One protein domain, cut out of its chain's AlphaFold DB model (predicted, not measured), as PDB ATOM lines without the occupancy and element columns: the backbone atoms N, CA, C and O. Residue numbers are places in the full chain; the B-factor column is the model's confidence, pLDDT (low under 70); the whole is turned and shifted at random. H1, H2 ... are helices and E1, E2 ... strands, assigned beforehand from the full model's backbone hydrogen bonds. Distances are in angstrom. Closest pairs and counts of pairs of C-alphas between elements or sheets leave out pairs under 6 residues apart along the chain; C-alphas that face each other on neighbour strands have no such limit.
ATOM      1  N   PHE A 325     213.122 212.381 202.179       72.25
ATOM      2  CA  PHE A 325     211.725 212.803 202.061       72.25
ATOM      3  C   PHE A 325     210.915 212.498 203.327       72.25
ATOM      4  O   PHE A 325     210.084 213.315 203.733       72.25
ATOM      5  N   ASP A 326     211.234 211.405 204.023       69.06
ATOM      6  CA  ASP A 326     210.686 211.073 205.340       69.06
ATOM      7  C   ASP A 326     211.049 212.137 206.391       69.06
ATOM      8  O   ASP A 326     210.182 212.642 207.114       69.06
ATOM      9  N   LYS A 327     212.305 212.600 206.389       68.38
ATOM     10  CA  LYS A 327     212.768 213.693 207.264       68.38
ATOM     11  C   LYS A 327     212.070 215.025 206.960       68.38
ATOM     12  O   LYS A 327     211.737 215.776 207.882       68.38
ATOM     13  N   VAL A 328     211.816 215.332 205.685       67.81
ATOM     14  CA  VAL A 328     211.062 216.536 205.284       67.81
ATOM     15  C   VAL A 328     209.600 216.451 205.740       67.81
ATOM     16  O   VAL A 328     209.086 217.420 206.303       67.81
ATOM     17  N   ALA A 329     208.947 215.294 205.584       69.94
ATOM     18  CA  ALA A 329     207.583 215.070 206.063       69.94
ATOM     19  C   ALA A 329     207.479 215.201 207.594       69.94
ATOM     20  O   ALA A 329     206.624 215.936 208.100       69.94
ATOM     21  N   LYS A 330     208.420 214.601 208.341       73.12
ATOM     22  CA  LYS A 330     208.522 214.741 209.806       73.12
ATOM     23  C   LYS A 330     208.618 216.211 210.238       73.12
ATOM     24  O   LYS A 330     207.951 216.614 211.191       73.12
ATOM     25  N   ARG A 331     209.387 217.044 209.521       73.94
ATOM     26  CA  ARG A 331     209.507 218.491 209.805       73.94
ATOM     27  C   ARG A 331     208.201 219.256 209.614       73.94
ATOM     28  O   ARG A 331     207.879 220.120 210.433       73.94
ATOM     29  N   ILE A 332     207.447 218.956 208.559       70.44
ATOM     30  CA  ILE A 332     206.136 219.576 208.329       70.44
ATOM     31  C   ILE A 332     205.178 219.200 209.463       70.44
ATOM     32  O   ILE A 332     204.582 220.092 210.063       70.44
ATOM     33  N   LEU A 333     205.089 217.917 209.828       74.62
ATOM     34  CA  LEU A 333     204.215 217.462 210.916       74.62
ATOM     35  C   LEU A 333     204.591 218.072 212.269       74.62
ATOM     36  O   LEU A 333     203.712 218.510 213.011       74.62
ATOM     37  N   ALA A 334     205.888 218.180 212.570       67.00
ATOM     38  CA  ALA A 334     206.362 218.879 213.762       67.00
ATOM     39  C   ALA A 334     205.948 220.363 213.758       67.00
ATOM     40  O   ALA A 334     205.531 220.900 214.784       67.00
ATOM     41  N   THR A 335     205.995 221.016 212.592       62.69
ATOM     42  CA  THR A 335     205.559 222.412 212.430       62.69
ATOM     43  C   THR A 335     204.046 222.558 212.633       62.69
ATOM     44  O   THR A 335     203.605 223.487 213.313       62.69
ATOM     45  N   VAL A 336     203.240 221.628 212.115       66.56
ATOM     46  CA  VAL A 336     201.783 221.597 212.333       66.56
ATOM     47  C   VAL A 336     201.472 221.420 213.824       66.56
ATOM     48  O   VAL A 336     200.709 222.204 214.385       66.56
ATOM     49  N   ALA A 337     202.123 220.465 214.496       57.09
ATOM     50  CA  ALA A 337     201.926 220.191 215.923       57.09
ATOM     51  C   ALA A 337     202.304 221.381 216.827       57.09
ATOM     52  O   ALA A 337     201.657 221.620 217.847       57.09
ATOM     53  N   SER A 338     203.311 222.171 216.436       53.25
ATOM     54  CA  SER A 338     203.723 223.381 217.166       53.25
ATOM     55  C   SER A 338     202.705 224.533 217.102       53.25
ATOM     56  O   SER A 338     202.753 225.441 217.929       53.25
ATOM     57  N   SER A 339     201.738 224.484 216.176       51.50
ATOM     58  CA  SER A 339     200.760 225.563 215.950       51.50
ATOM     59  C   SER A 339     199.672 225.670 217.034       51.50
ATOM     60  O   SER A 339     198.880 226.605 216.996       51.50
ATOM     61  N   GLY A 340     199.634 224.748 218.006       41.47
ATOM     62  CA  GLY A 340     198.665 224.741 219.115       41.47
ATOM     63  C   GLY A 340     199.164 225.323 220.446       41.47
ATOM     64  O   GLY A 340     198.426 225.276 221.428       41.47
ATOM     65  N   THR A 341     200.398 225.839 220.525       34.12
ATOM     66  CA  THR A 341     200.966 226.343 221.793       34.12
ATOM     67  C   THR A 341     201.019 227.869 221.809       34.12
ATOM     68  O   THR A 341     201.686 228.496 220.990       34.12
ATOM     69  N   ILE A 342     200.297 228.459 222.761       34.81
ATOM     70  CA  ILE A 342     200.141 229.905 222.937       34.81
ATOM     71  C   ILE A 342     201.473 230.523 223.391       34.81
ATOM     72  O   ILE A 342     201.942 230.271 224.499       34.81
ATOM     73  N   SER A 343     202.049 231.373 222.546       31.50
ATOM     74  CA  SER A 343     202.971 232.451 222.928       31.50
ATOM     75  C   SER A 343     202.508 233.728 222.217       31.50
ATOM     76  O   SER A 343     201.864 233.634 221.176       31.50
ATOM     77  N   GLU A 344     202.766 234.909 222.785       33.00
ATOM     78  CA  GLU A 344     202.202 236.225 222.406       33.00
ATOM     79  C   GLU A 344     202.628 236.791 221.024       33.00
ATOM     80  O   GLU A 344     202.775 237.997 220.833       33.00
ATOM     81  N   ARG A 345     202.774 235.947 220.005       35.19
ATOM     82  CA  ARG A 345     202.610 236.341 218.600       35.19
ATOM     83  C   ARG A 345     201.294 235.752 218.123       35.19
ATOM     84  O   ARG A 345     200.940 234.653 218.518       35.19
ATOM     85  N   THR A 346     200.553 236.451 217.275       35.03
ATOM     86  CA  THR A 346     199.367 235.905 216.599       35.03
ATOM     87  C   THR A 346     199.770 234.662 215.790       35.03
ATOM     88  O   THR A 346     200.181 234.762 214.635       35.03
ATOM     89  N   VAL A 347     199.729 233.482 216.422       41.66
ATOM     90  CA  VAL A 347     200.077 232.202 215.803       41.66
ATOM     91  C   VAL A 347     198.969 231.879 214.812       41.66
ATOM     92  O   VAL A 347     197.864 231.502 215.192       41.66
ATOM     93  N   LYS A 348     199.252 232.086 213.524       50.50
ATOM     94  CA  LYS A 348     198.396 231.607 212.436       50.50
ATOM     95  C   LYS A 348     198.389 230.079 212.485       50.50
ATOM     96  O   LYS A 348     199.463 229.476 212.485       50.50
ATOM     97  N   GLU A 349     197.208 229.470 212.522       47.12
ATOM     98  CA  GLU A 349     197.064 228.016 212.428       47.12
ATOM     99  C   GLU A 349     197.673 227.514 211.111       47.12
ATOM    100  O   GLU A 349     197.428 228.076 210.043       47.12
ATOM    101  N   LYS A 350     198.483 226.452 211.177       57.41
ATOM    102  CA  LYS A 350     199.109 225.824 210.003       57.41
ATOM    103  C   LYS A 350     198.635 224.370 209.877       57.41
ATOM    104  O   LYS A 350     199.442 223.473 210.110       57.41
ATOM    105  N   PRO A 351     197.353 224.104 209.568       66.31
ATOM    106  CA  PRO A 351     196.829 222.740 209.484       66.31
ATOM    107  C   PRO A 351     197.462 221.953 208.326       66.31
ATOM    108  O   PRO A 351     197.973 222.534 207.369       66.31
ATOM    109  N   THR A 352     197.408 220.626 208.395       71.12
ATOM    110  CA  THR A 352     197.682 219.733 207.258       71.12
ATOM    111  C   THR A 352     196.523 218.756 207.105       71.12
ATOM    112  O   THR A 352     195.925 218.351 208.100       71.12
ATOM    113  N   ASP A 353     196.186 218.413 205.865       78.19
ATOM    114  CA  ASP A 353     195.158 217.437 205.494       78.19
ATOM    115  C   ASP A 353     195.743 216.042 205.205       78.19
ATOM    116  O   ASP A 353     195.001 215.125 204.862       78.19
ATOM    117  N   MET A 354     197.063 215.877 205.345       76.44
ATOM    118  CA  MET A 354     197.794 214.662 204.984       76.44
ATOM    119  C   MET A 354     198.369 213.946 206.207       76.44
ATOM    120  O   MET A 354     198.935 214.558 207.113       76.44
ATOM    121  N   THR A 355     198.289 212.617 206.195       76.94
ATOM    122  CA  THR A 355     199.064 211.753 207.094       76.94
ATOM    123  C   THR A 355     200.555 211.772 206.733       76.94
ATOM    124  O   THR A 355     200.946 212.195 205.646       76.94
ATOM    125  N   HIS A 356     201.411 211.262 207.624       70.69
ATOM    126  CA  HIS A 356     202.859 211.165 207.385       70.69
ATOM    127  C   HIS A 356     203.209 210.456 206.068       70.69
ATOM    128  O   HIS A 356     203.945 211.002 205.253       70.69
ATOM    129  N   ALA A 357     202.630 209.277 205.822       68.88
ATOM    130  CA  ALA A 357     202.894 208.502 204.609       68.88
ATOM    131  C   ALA A 357     202.427 209.227 203.334       68.88
ATOM    132  O   ALA A 357     203.113 209.210 202.313       68.88
ATOM    133  N   GLU A 358     201.279 209.905 203.398       71.81
ATOM    134  CA  GLU A 358     200.762 210.710 202.289       71.81
ATOM    135  C   GLU A 358     201.643 211.920 201.990       71.81
ATOM    136  O   GLU A 358     201.781 212.309 200.831       71.81
ATOM    137  N   LEU A 359     202.250 212.496 203.027       79.56
ATOM    138  CA  LEU A 359     203.123 213.651 202.922       79.56
ATOM    139  C   LEU A 359     204.479 213.287 202.310       79.56
ATOM    140  O   LEU A 359     204.949 214.015 201.440       79.56
ATOM    141  N   VAL A 360     205.068 212.147 202.693       76.88
ATOM    142  CA  VAL A 360     206.285 211.607 202.053       76.88
ATOM    143  C   VAL A 360     206.052 211.402 200.558       76.88
ATOM    144  O   VAL A 360     206.785 211.957 199.739       76.88
ATOM    145  N   ALA A 361     204.974 210.696 200.196       77.38
ATOM    146  CA  ALA A 361     204.626 210.449 198.799       77.38
ATOM    147  C   ALA A 361     204.392 211.754 198.017       77.38
ATOM    148  O   ALA A 361     204.829 211.886 196.876       77.38
ATOM    149  N   HIS A 362     203.737 212.741 198.639       84.62
ATOM    150  CA  HIS A 362     203.489 214.034 198.006       84.62
ATOM    151  C   HIS A 362     204.776 214.851 197.805       84.62
ATOM    152  O   HIS A 362     204.944 215.482 196.766       84.62
ATOM    153  N   ILE A 363     205.712 214.825 198.758       86.88
ATOM    154  CA  ILE A 363     207.016 215.492 198.619       86.88
ATOM    155  C   ILE A 363     207.837 214.844 197.496       86.88
ATOM    156  O   ILE A 363     208.443 215.560 196.698       86.88
ATOM    157  N   GLU A 364     207.850 213.513 197.399       82.19
ATOM    158  CA  GLU A 364     208.521 212.806 196.302       82.19
ATOM    159  C   GLU A 364     207.951 213.179 194.928       82.19
ATOM    160  O   GLU A 364     208.700 213.368 193.967       82.19
ATOM    161  N   GLU A 365     206.624 213.272 194.827       88.44
ATOM    162  CA  GLU A 365     205.924 213.696 193.615       88.44
ATOM    163  C   GLU A 365     206.311 215.129 193.238       88.44
ATOM    164  O   GLU A 365     206.789 215.356 192.127       88.44
ATOM    165  N   LEU A 366     206.245 216.068 194.189       89.06
ATOM    166  CA  LEU A 366     206.672 217.454 193.983       89.06
ATOM    167  C   LEU A 366     208.139 217.548 193.548       89.06
ATOM    168  O   LEU A 366     208.477 218.352 192.680       89.06
ATOM    169  N   PHE A 367     209.030 216.731 194.116       87.94
ATOM    170  CA  PHE A 367     210.444 216.736 193.740       87.94
ATOM    171  C   PHE A 367     210.639 216.300 192.281       87.94
ATOM    172  O   PHE A 367     211.417 216.924 191.553       87.94
ATOM    173  N   LYS A 368     209.902 215.272 191.840       87.75
ATOM    174  CA  LYS A 368     209.903 214.787 190.450       87.75
ATOM    175  C   LYS A 368     209.294 215.815 189.495       87.75
ATOM    176  O   LYS A 368     209.898 216.119 188.472       87.75
ATOM    177  N   GLU A 369     208.143 216.394 189.840       89.56
ATOM    178  CA  GLU A 369     207.474 217.430 189.040       89.56
ATOM    179  C   GLU A 369     208.326 218.693 188.875       89.56
ATOM    180  O   GLU A 369     208.291 219.355 187.837       89.56
ATOM    181  N   GLN A 370     209.109 219.031 189.899       91.88
ATOM    182  CA  GLN A 370     210.019 220.170 189.886       91.88
ATOM    183  C   GLN A 370     211.386 219.865 189.256       91.88
ATOM    184  O   GLN A 370     212.254 220.742 189.273       91.88
ATOM    185  N   ASP A 371     211.608 218.659 188.719       91.25
ATOM    186  CA  ASP A 371     212.895 218.237 188.141       91.25
ATOM    187  C   ASP A 371     214.070 218.445 189.124       91.25
ATOM    188  O   ASP A 371     215.151 218.913 188.764       91.25
ATOM    189  N   GLY A 372     213.816 218.202 190.416       86.00
ATOM    190  CA  GLY A 372     214.778 218.405 191.501       86.00
ATOM    191  C   GLY A 372     215.222 219.858 191.719       86.00
ATOM    192  O   GLY A 372     216.229 220.096 192.385       86.00
ATOM    193  N   LYS A 373     214.512 220.852 191.173       92.38
ATOM    194  CA  LYS A 373     214.882 222.276 191.251       92.38
ATOM    195  C   LYS A 373     213.981 223.063 192.192       92.38
ATOM    196  O   LYS A 373     212.782 222.822 192.302       92.38
ATOM    197  N   CYS A 374     214.562 224.070 192.833       91.44
ATOM    198  CA  CYS A 374     213.855 225.014 193.688       91.44
ATOM    199  C   CYS A 374     212.781 225.770 192.900       91.44
ATOM    200  O   CYS A 374     213.089 226.422 191.901       91.44
ATOM    201  N   LYS A 375     211.538 225.767 193.389       93.38
ATOM    202  CA  LYS A 375     210.401 226.412 192.713       93.38
ATOM    203  C   LYS A 375     210.512 227.942 192.605       93.38
ATOM    204  O   LYS A 375     209.911 228.546 191.716       93.38
ATOM    205  N   LEU A 376     211.281 228.576 193.492       89.69
ATOM    206  CA  LEU A 376     211.478 230.032 193.509       89.69
ATOM    207  C   LEU A 376     212.642 230.482 192.625       89.69
ATOM    208  O   LEU A 376     212.553 231.517 191.974       89.69
ATOM    209  N   THR A 377     213.738 229.721 192.605       88.69
ATOM    210  CA  THR A 377     215.002 230.166 191.996       88.69
ATOM    211  C   THR A 377     215.441 229.327 190.799       88.69
ATOM    212  O   THR A 377     216.268 229.788 190.013       88.69
ATOM    213  N   GLY A 378     214.933 228.105 190.642       88.19
ATOM    214  CA  GLY A 378     215.387 227.139 189.638       88.19
ATOM    215  C   GLY A 378     216.732 226.471 189.957       88.19
ATOM    216  O   GLY A 378     217.229 225.695 189.145       88.19
ATOM    217  N   ILE A 379     217.329 226.761 191.119       88.94
ATOM    218  CA  ILE A 379     218.588 226.145 191.563       88.94
ATOM    219  C   ILE A 379     218.341 224.655 191.866       88.94
ATOM    220  O   ILE A 379     217.347 224.358 192.536       88.94
ATOM    221  N   PRO A 380     219.204 223.725 191.408       89.94
ATOM    222  CA  PRO A 380     219.125 222.318 191.799       89.94
ATOM    223  C   PRO A 380     219.182 222.163 193.322       89.94
ATOM    224  O   PRO A 380     220.056 222.739 193.969       89.94
ATOM    225  N   MET A 381     218.237 221.421 193.890       87.50
ATOM    226  CA  MET A 381     218.173 221.166 195.326       87.50
ATOM    227  C   MET A 381     219.043 219.964 195.688       87.50
ATOM    228  O   MET A 381     219.051 218.955 194.982       87.50
ATOM    229  N   GLU A 382     219.735 220.054 196.818       84.88
ATOM    230  CA  GLU A 382     220.431 218.918 197.411       84.88
ATOM    231  C   GLU A 382     219.438 218.092 198.236       84.88
ATOM    232  O   GLU A 382     218.731 218.622 199.098       84.88
ATOM    233  N   VAL A 383     219.379 216.782 197.974       77.62
ATOM    234  CA  VAL A 383     218.571 215.824 198.745       77.62
ATOM    235  C   VAL A 383     219.321 215.501 200.039       77.62
ATOM    236  O   VAL A 383     219.844 214.412 200.239       77.62
ATOM    237  N   THR A 384     219.451 216.511 200.889       69.81
ATOM    238  CA  THR A 384     220.145 216.481 202.175       69.81
ATOM    239  C   THR A 384     219.377 217.346 203.171       69.81
ATOM    240  O   THR A 384     218.515 218.146 202.802       69.81
ATOM    241  N   ILE A 385     219.669 217.186 204.462       67.38
ATOM    242  CA  ILE A 385     219.088 218.018 205.512       67.38
ATOM    243  C   ILE A 385     220.160 218.970 206.041       67.38
ATOM    244  O   ILE A 385     221.154 218.535 206.612       67.38
ATOM    245  N   GLY A 386     219.905 220.275 205.921       61.12
ATOM    246  CA  GLY A 386     220.811 221.319 206.405       61.12
ATOM    247  C   GLY A 386     221.809 221.784 205.343       61.12
ATOM    248  O   GLY A 386     222.288 221.003 204.533       61.12
ATOM    249  N   GLY A 387     222.091 223.088 205.340       69.25
ATOM    250  CA  GLY A 387     222.876 223.754 204.299       69.25
ATOM    251  C   GLY A 387     222.018 224.666 203.411       69.25
ATOM    252  O   GLY A 387     220.794 224.531 203.374       69.25
ATOM    253  N   PRO A 388     222.633 225.632 202.707       70.12
ATOM    254  CA  PRO A 388     221.904 226.652 201.953       70.12
ATOM    255  C   PRO A 388     221.134 226.097 200.746       70.12
ATOM    256  O   PRO A 388     220.100 226.662 200.387       70.12
ATOM    257  N   LEU A 389     221.620 225.002 200.149       81.12
ATOM    258  CA  LEU A 389     221.038 224.348 198.969       81.12
ATOM    259  C   LEU A 389     220.199 223.105 199.298       81.12
ATOM    260  O   LEU A 389     219.619 222.505 198.394       81.12
ATOM    261  N   ALA A 390     220.100 222.742 200.578       79.94
ATOM    262  CA  ALA A 390     219.290 221.619 201.024       79.94
ATOM    263  C   ALA A 390     217.808 221.828 200.695       79.94
ATOM    264  O   ALA A 390     217.286 222.948 200.792       79.94
ATOM    265  N   ILE A 391     217.132 220.732 200.349       81.69
ATOM    266  CA  ILE A 391     215.686 220.682 200.135       81.69
ATOM    267  C   ILE A 391     214.932 221.201 201.369       81.69
ATOM    268  O   ILE A 391     215.176 220.807 202.513       81.69
ATOM    269  N   SER A 392     213.994 222.112 201.135       87.38
ATOM    270  CA  SER A 392     213.168 222.729 202.162       87.38
ATOM    271  C   SER A 392     211.716 222.817 201.695       87.38
ATOM    272  O   SER A 392     211.458 223.324 200.599       87.38
ATOM    273  N   PRO A 393     210.750 222.405 202.532       89.81
ATOM    274  CA  PRO A 393     209.344 222.646 202.259       89.81
ATOM    275  C   PRO A 393     209.025 224.125 202.507       89.81
ATOM    276  O   PRO A 393     209.435 224.694 203.521       89.81
ATOM    277  N   ASP A 394     208.309 224.745 201.575       91.06
ATOM    278  CA  ASP A 394     207.802 226.117 201.660       91.06
ATOM    279  C   ASP A 394     206.292 226.133 201.388       91.06
ATOM    280  O   ASP A 394     205.755 225.258 200.701       91.06
ATOM    281  N   ARG A 395     205.608 227.137 201.942       89.81
ATOM    282  CA  ARG A 395     204.186 227.382 201.702       89.81
ATOM    283  C   ARG A 395     204.045 228.456 200.632       89.81
ATOM    284  O   ARG A 395     204.558 229.566 200.797       89.81
ATOM    285  N   VAL A 396     203.322 228.124 199.563       87.12
ATOM    286  CA  VAL A 396     203.032 229.058 198.463       87.12
ATOM    287  C   VAL A 396     202.262 230.267 199.005       87.12
ATOM    288  O   VAL A 396     202.677 231.408 198.809       87.12
ATOM    289  N   ASP A 397     201.196 230.017 199.769       82.50
ATOM    290  CA  ASP A 397     200.528 231.007 200.612       82.50
ATOM    291  C   ASP A 397     200.855 230.756 202.090       82.50
ATOM    292  O   ASP A 397     200.474 229.742 202.686       82.50
ATOM    293  N   SER A 398     201.539 231.722 202.706       81.88
ATOM    294  CA  SER A 398     201.927 231.681 204.120       81.88
ATOM    295  C   SER A 398     200.748 231.826 205.091       81.88
ATOM    296  O   SER A 398     200.919 231.564 206.287       81.88
ATOM    297  N   ASN A 399     199.567 232.227 204.610       77.69
ATOM    298  CA  ASN A 399     198.325 232.260 205.389       77.69
ATOM    299  C   ASN A 399     197.581 230.921 205.385       77.69
ATOM    300  O   ASN A 399     196.718 230.716 206.234       77.69
ATOM    301  N   ALA A 400     197.927 230.015 204.473       78.31
ATOM    302  CA  ALA A 400     197.407 228.660 204.450       78.31
ATOM    303  C   ALA A 400     198.367 227.675 205.151       78.31
ATOM    304  O   ALA A 400     199.531 227.972 205.457       78.31
ATOM    305  N   GLY A 401     197.838 226.494 205.467       79.88
ATOM    306  CA  GLY A 401     198.575 225.401 206.095       79.88
ATOM    307  C   GLY A 401     199.429 224.593 205.111       79.88
ATOM    308  O   GLY A 401     199.532 224.923 203.929       79.88
ATOM    309  N   TYR A 402     200.029 223.506 205.592       79.62
ATOM    310  CA  TYR A 402     200.732 222.534 204.747       79.62
ATOM    311  C   TYR A 402     199.731 221.535 204.164       79.62
ATOM    312  O   TYR A 402     199.697 220.370 204.555       79.62
ATOM    313  N   VAL A 403     198.881 222.019 203.266       85.12
ATOM    314  CA  VAL A 403     197.846 221.225 202.591       85.12
ATOM    315  C   VAL A 403     198.229 220.943 201.143       85.12
ATOM    316  O   VAL A 403     199.041 221.676 200.566       85.12
ATOM    317  N   ARG A 404     197.642 219.904 200.536       83.00
ATOM    318  CA  ARG A 404     197.892 219.590 199.117       83.00
ATOM    319  C   ARG A 404     197.651 220.821 198.240       83.00
ATOM    320  O   ARG A 404     196.651 221.518 198.380       83.00
ATOM    321  N   GLY A 405     198.591 221.097 197.338       84.88
ATOM    322  CA  GLY A 405     198.537 222.256 196.439       84.88
ATOM    323  C   GLY A 405     199.012 223.587 197.037       84.88
ATOM    324  O   GLY A 405     199.184 224.538 196.280       84.88
ATOM    325  N   ASN A 406     199.285 223.665 198.347       90.31
ATOM    326  CA  ASN A 406     199.917 224.836 198.977       90.31
ATOM    327  C   ASN A 406     201.387 224.598 199.380       90.31
ATOM    328  O   ASN A 406     202.036 225.492 199.923       90.31
ATOM    329  N   ILE A 407     201.920 223.401 199.130       90.25
ATOM    330  CA  ILE A 407     203.314 223.042 199.413       90.25
ATOM    331  C   ILE A 407     204.130 223.153 198.125       90.25
ATOM    332  O   ILE A 407     203.722 222.651 197.081       90.25
ATOM    333  N   GLN A 408     205.305 223.773 198.213       93.00
ATOM    334  CA  GLN A 408     206.323 223.761 197.163       93.00
ATOM    335  C   GLN A 408     207.694 223.421 197.748       93.00
ATOM    336  O   GLN A 408     207.959 223.674 198.926       93.00
ATOM    337  N   LEU A 409     208.591 222.866 196.929       94.06
ATOM    338  CA  LEU A 409     209.958 222.564 197.358       94.06
ATOM    339  C   LEU A 409     210.924 223.656 196.907       94.06
ATOM    340  O   LEU A 409     210.947 224.079 195.746       94.06
ATOM    341  N   THR A 410     211.739 224.121 197.843       91.56
ATOM    342  CA  THR A 410     212.700 225.206 197.644       91.56
ATOM    343  C   THR A 410     214.045 224.841 198.260       91.56
ATOM    344  O   THR A 410     214.132 223.912 199.059       91.56
ATOM    345  N   VAL A 411     215.111 225.563 197.911       84.06
ATOM    346  CA  VAL A 411     216.348 225.495 198.703       84.06
ATOM    347  C   VAL A 411     216.181 226.291 199.995       84.06
ATOM    348  O   VAL A 411     215.561 227.359 199.987       84.06
ATOM    349  N   TRP A 412     216.764 225.813 201.095       84.81
ATOM    350  CA  TRP A 412     216.645 226.440 202.417       84.81
ATOM    351  C   TRP A 412     216.960 227.941 202.417       84.81
ATOM    352  O   TRP A 412     216.218 228.728 203.006       84.81
ATOM    353  N   ALA A 413     218.017 228.363 201.716       77.75
ATOM    354  CA  ALA A 413     218.392 229.774 201.645       77.75
ATOM    355  C   ALA A 413     217.312 230.636 200.968       77.75
ATOM    356  O   ALA A 413     217.030 231.740 201.429       77.75
ATOM    357  N   ALA A 414     216.676 230.124 199.908       82.56
ATOM    358  CA  ALA A 414     215.613 230.834 199.197       82.56
ATOM    359  C   ALA A 414     214.331 230.909 200.031       82.56
ATOM    360  O   ALA A 414     213.719 231.970 200.092       82.56
ATOM    361  N   ASN A 415     213.968 229.822 200.719       86.56
ATOM    362  CA  ASN A 415     212.834 229.802 201.645       86.56
ATOM    363  C   ASN A 415     213.005 230.843 202.760       86.56
ATOM    364  O   ASN A 415     212.129 231.664 203.024       86.56
ATOM    365  N   LYS A 416     214.195 230.859 203.374       85.25
ATOM    366  CA  LYS A 416     214.534 231.805 204.438       85.25
ATOM    367  C   LYS A 416     214.524 233.254 203.948       85.25
ATOM    368  O   LYS A 416     214.070 234.127 204.679       85.25
ATOM    369  N   ALA A 417     215.016 233.508 202.736       81.31
ATOM    370  CA  ALA A 417     215.011 234.840 202.135       81.31
ATOM    371  C   ALA A 417     213.603 235.309 201.734       81.31
ATOM    372  O   ALA A 417     213.316 236.497 201.844       81.31
ATOM    373  N   LYS A 418     212.731 234.393 201.294       85.81
ATOM    374  CA  LYS A 418     211.325 234.683 200.985       85.81
ATOM    375  C   LYS A 418     210.540 235.052 202.242       85.81
ATOM    376  O   LYS A 418     209.787 236.020 202.221       85.81
ATOM    377  N   GLY A 419     210.701 234.290 203.326       84.75
ATOM    378  CA  GLY A 419     209.899 234.472 204.537       84.75
ATOM    379  C   GLY A 419     208.397 234.456 204.222       84.75
ATOM    380  O   GLY A 419     207.901 233.529 203.579       84.75
ATOM    381  N   ASP A 420     207.693 235.516 204.627       81.50
ATOM    382  CA  ASP A 420     206.250 235.681 204.403       81.50
ATOM    383  C   ASP A 420     205.918 236.447 203.101       81.50
ATOM    384  O   ASP A 420     204.742 236.671 202.803       81.50
ATOM    385  N   THR A 421     206.924 236.868 202.322       83.31
ATOM    386  CA  THR A 421     206.722 237.601 201.063       83.31
ATOM    387  C   THR A 421     206.014 236.719 200.025       83.31
ATOM    388  O   THR A 421     206.395 235.555 199.851       83.31
ATOM    389  N   PRO A 422     205.013 237.248 199.291       88.50
ATOM    390  CA  PRO A 422     204.356 236.508 198.226       88.50
ATOM    391  C   PRO A 422     205.325 236.035 197.142       88.50
ATOM    392  O   PRO A 422     206.222 236.751 196.697       88.50
ATOM    393  N   ASP A 423     205.070 234.828 196.657       87.62
ATOM    394  CA  ASP A 423     205.825 234.132 195.619       87.62
ATOM    395  C   ASP A 423     206.142 234.980 194.376       87.62
ATOM    396  O   ASP A 423     207.237 234.906 193.816       87.62
ATOM    397  N   VAL A 424     205.168 235.771 193.918       88.50
ATOM    398  CA  VAL A 424     205.303 236.632 192.733       88.50
ATOM    399  C   VAL A 424     206.301 237.756 193.000       88.50
ATOM    400  O   VAL A 424     207.252 237.920 192.240       88.50
ATOM    401  N   GLU A 425     206.137 238.465 194.116       86.81
ATOM    402  CA  GLU A 425     207.009 239.576 194.507       86.81
ATOM    403  C   GLU A 425     208.449 239.104 194.734       86.81
ATOM    404  O   GLU A 425     209.402 239.748 194.293       86.81
ATOM    405  N   PHE A 426     208.622 237.935 195.361       89.19
ATOM    406  CA  PHE A 426     209.948 237.371 195.584       89.19
ATOM    407  C   PHE A 426     210.635 236.981 194.267       89.19
ATOM    408  O   PHE A 426     211.817 237.274 194.076       89.19
ATOM    409  N   ARG A 427     209.910 236.376 193.316       87.00
ATOM    410  CA  ARG A 427     210.469 236.066 191.989       87.00
ATOM    411  C   ARG A 427     210.836 237.333 191.215       87.00
ATOM    412  O   ARG A 427     211.911 237.373 190.621       87.00
ATOM    413  N   GLU A 428     210.012 238.378 191.266       88.44
ATOM    414  CA  GLU A 428     210.339 239.673 190.653       88.44
ATOM    415  C   GLU A 428     211.611 240.290 191.245       88.44
ATOM    416  O   GLU A 428     212.447 240.817 190.507       88.44
ATOM    417  N   PHE A 429     211.792 240.197 192.566       86.81
ATOM    418  CA  PHE A 429     213.022 240.630 193.223       86.81
ATOM    419  C   PHE A 429     214.243 239.854 192.706       86.81
ATOM    420  O   PHE A 429     215.239 240.470 192.322       86.81
ATOM    421  N   ILE A 430     214.159 238.522 192.623       86.69
ATOM    422  CA  ILE A 430     215.249 237.682 192.107       86.69
ATOM    423  C   ILE A 430     215.592 238.028 190.652       86.69
ATOM    424  O   ILE A 430     216.772 238.121 190.311       86.69
ATOM    425  N   GLU A 431     214.597 238.269 189.799       86.06
ATOM    426  CA  GLU A 431     214.836 238.676 188.409       86.06
ATOM    427  C   GLU A 431     215.513 240.049 188.316       86.06
ATOM    428  O   GLU A 431     216.447 240.228 187.530       86.06
ATOM    429  N   ARG A 432     215.140 241.007 189.174       86.88
ATOM    430  CA  ARG A 432     215.839 242.300 189.254       86.88
ATOM    431  C   ARG A 432     217.287 242.135 189.702       86.88
ATOM    432  O   ARG A 432     218.161 242.754 189.106       86.88
ATOM    433  N   VAL A 433     217.558 241.278 190.689       82.31
ATOM    434  CA  VAL A 433     218.929 240.966 191.129       82.31
ATOM    435  C   VAL A 433     219.743 240.348 189.988       82.31
ATOM    436  O   VAL A 433     220.889 240.729 189.778       82.31
ATOM    437  N   ARG A 434     219.149 239.446 189.198       81.94
ATOM    438  CA  ARG A 434     219.800 238.837 188.022       81.94
ATOM    439  C   ARG A 434     220.093 239.836 186.904       81.94
ATOM    440  O   ARG A 434     221.041 239.626 186.148       81.94
ATOM    441  N   ALA A 435     219.283 240.888 186.793       80.94
ATOM    442  CA  ALA A 435     219.437 241.941 185.795       80.94
ATOM    443  C   ALA A 435     220.529 242.968 186.147       80.94
ATOM    444  O   ALA A 435     220.996 243.675 185.255       80.94
ATOM    445  N   VAL A 436     220.968 243.036 187.410       77.44
ATOM    446  CA  VAL A 436     222.152 243.805 187.818       77.44
ATOM    447  C   VAL A 436     223.398 242.983 187.468       77.44
ATOM    448  O   VAL A 436     223.938 242.257 188.300       77.44
TER     449      VAL A 436
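This is residues 325 to 436 of the 437 residues of an uncharacterized protein of Phaeobacter gallaeciensis (UniProt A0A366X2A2). A small antiparallel hairpin of two strands, E1 and E2, lies in the middle, with the steeply crossed pair of helices H1 and H2 to one side of it and the short helix H3 to the other. H4 lies beyond H3 and makes one end of the longest axis, while residues 341 to 346, in the long link from H1 to H2, stick out as a free loop. The 112 printed residues hold four named helices and two named strands, in the order H1 H2 E1 E2 H3 H4, and the class is mostly helix. The whole is compact, with a radius of gyration of the C-alphas of 14.2 A and spans of 44 by 33 by 24 A.

H1, residues 325 to 338, begins at C-alpha 325 (211.725, 212.803, 202.061) and is 20.1 A long. H2, residues 356 to 369, is 19.9 A long. E1 is residues 391 to 395 and E2 is residues 407 to 411. H3 is residues 412 to 418. H4, residues 423 to 435, is 18.5 A long and ends at C-alpha 435 (219.437, 241.941, 185.795).

E1 and E2 form a hairpin; N 392 and O 410 are within hydrogen-bond range at 2.8 A. H1 and H2 touch, closest at the C-alphas of Ala 329 and Val 360, 5.5 A, with a steep tilt of 56 degrees, opposite ways. The closest C-alphas of H1 and E1, Val 328 and Pro 393, are 7.0 A apart; those of H2 and E2, Phe 367 and Leu 409, 6.9 A; those of E1 and H3, Ser 392 and Trp 412, 5.1 A. H3 and H4 are close but not clearly touching, about perpendicular at 78 degrees, with the C-alphas of Lys 418 and Phe 426 closest at 6.2 A. H2 and H4 are apart. In H1, H2, H3 and H4 every O i to N i+4 pair is within hydrogen-bond range.

The C-alphas farthest apart, Thr 355 and Val 436, are 44.0 A apart. The printed part has no cut. The links H1 to H2, H2 to E1 and E1 to E2 are long. Mean pLDDT of the printed part is 76.9; residues 334 to 351 are among the 27 under 70.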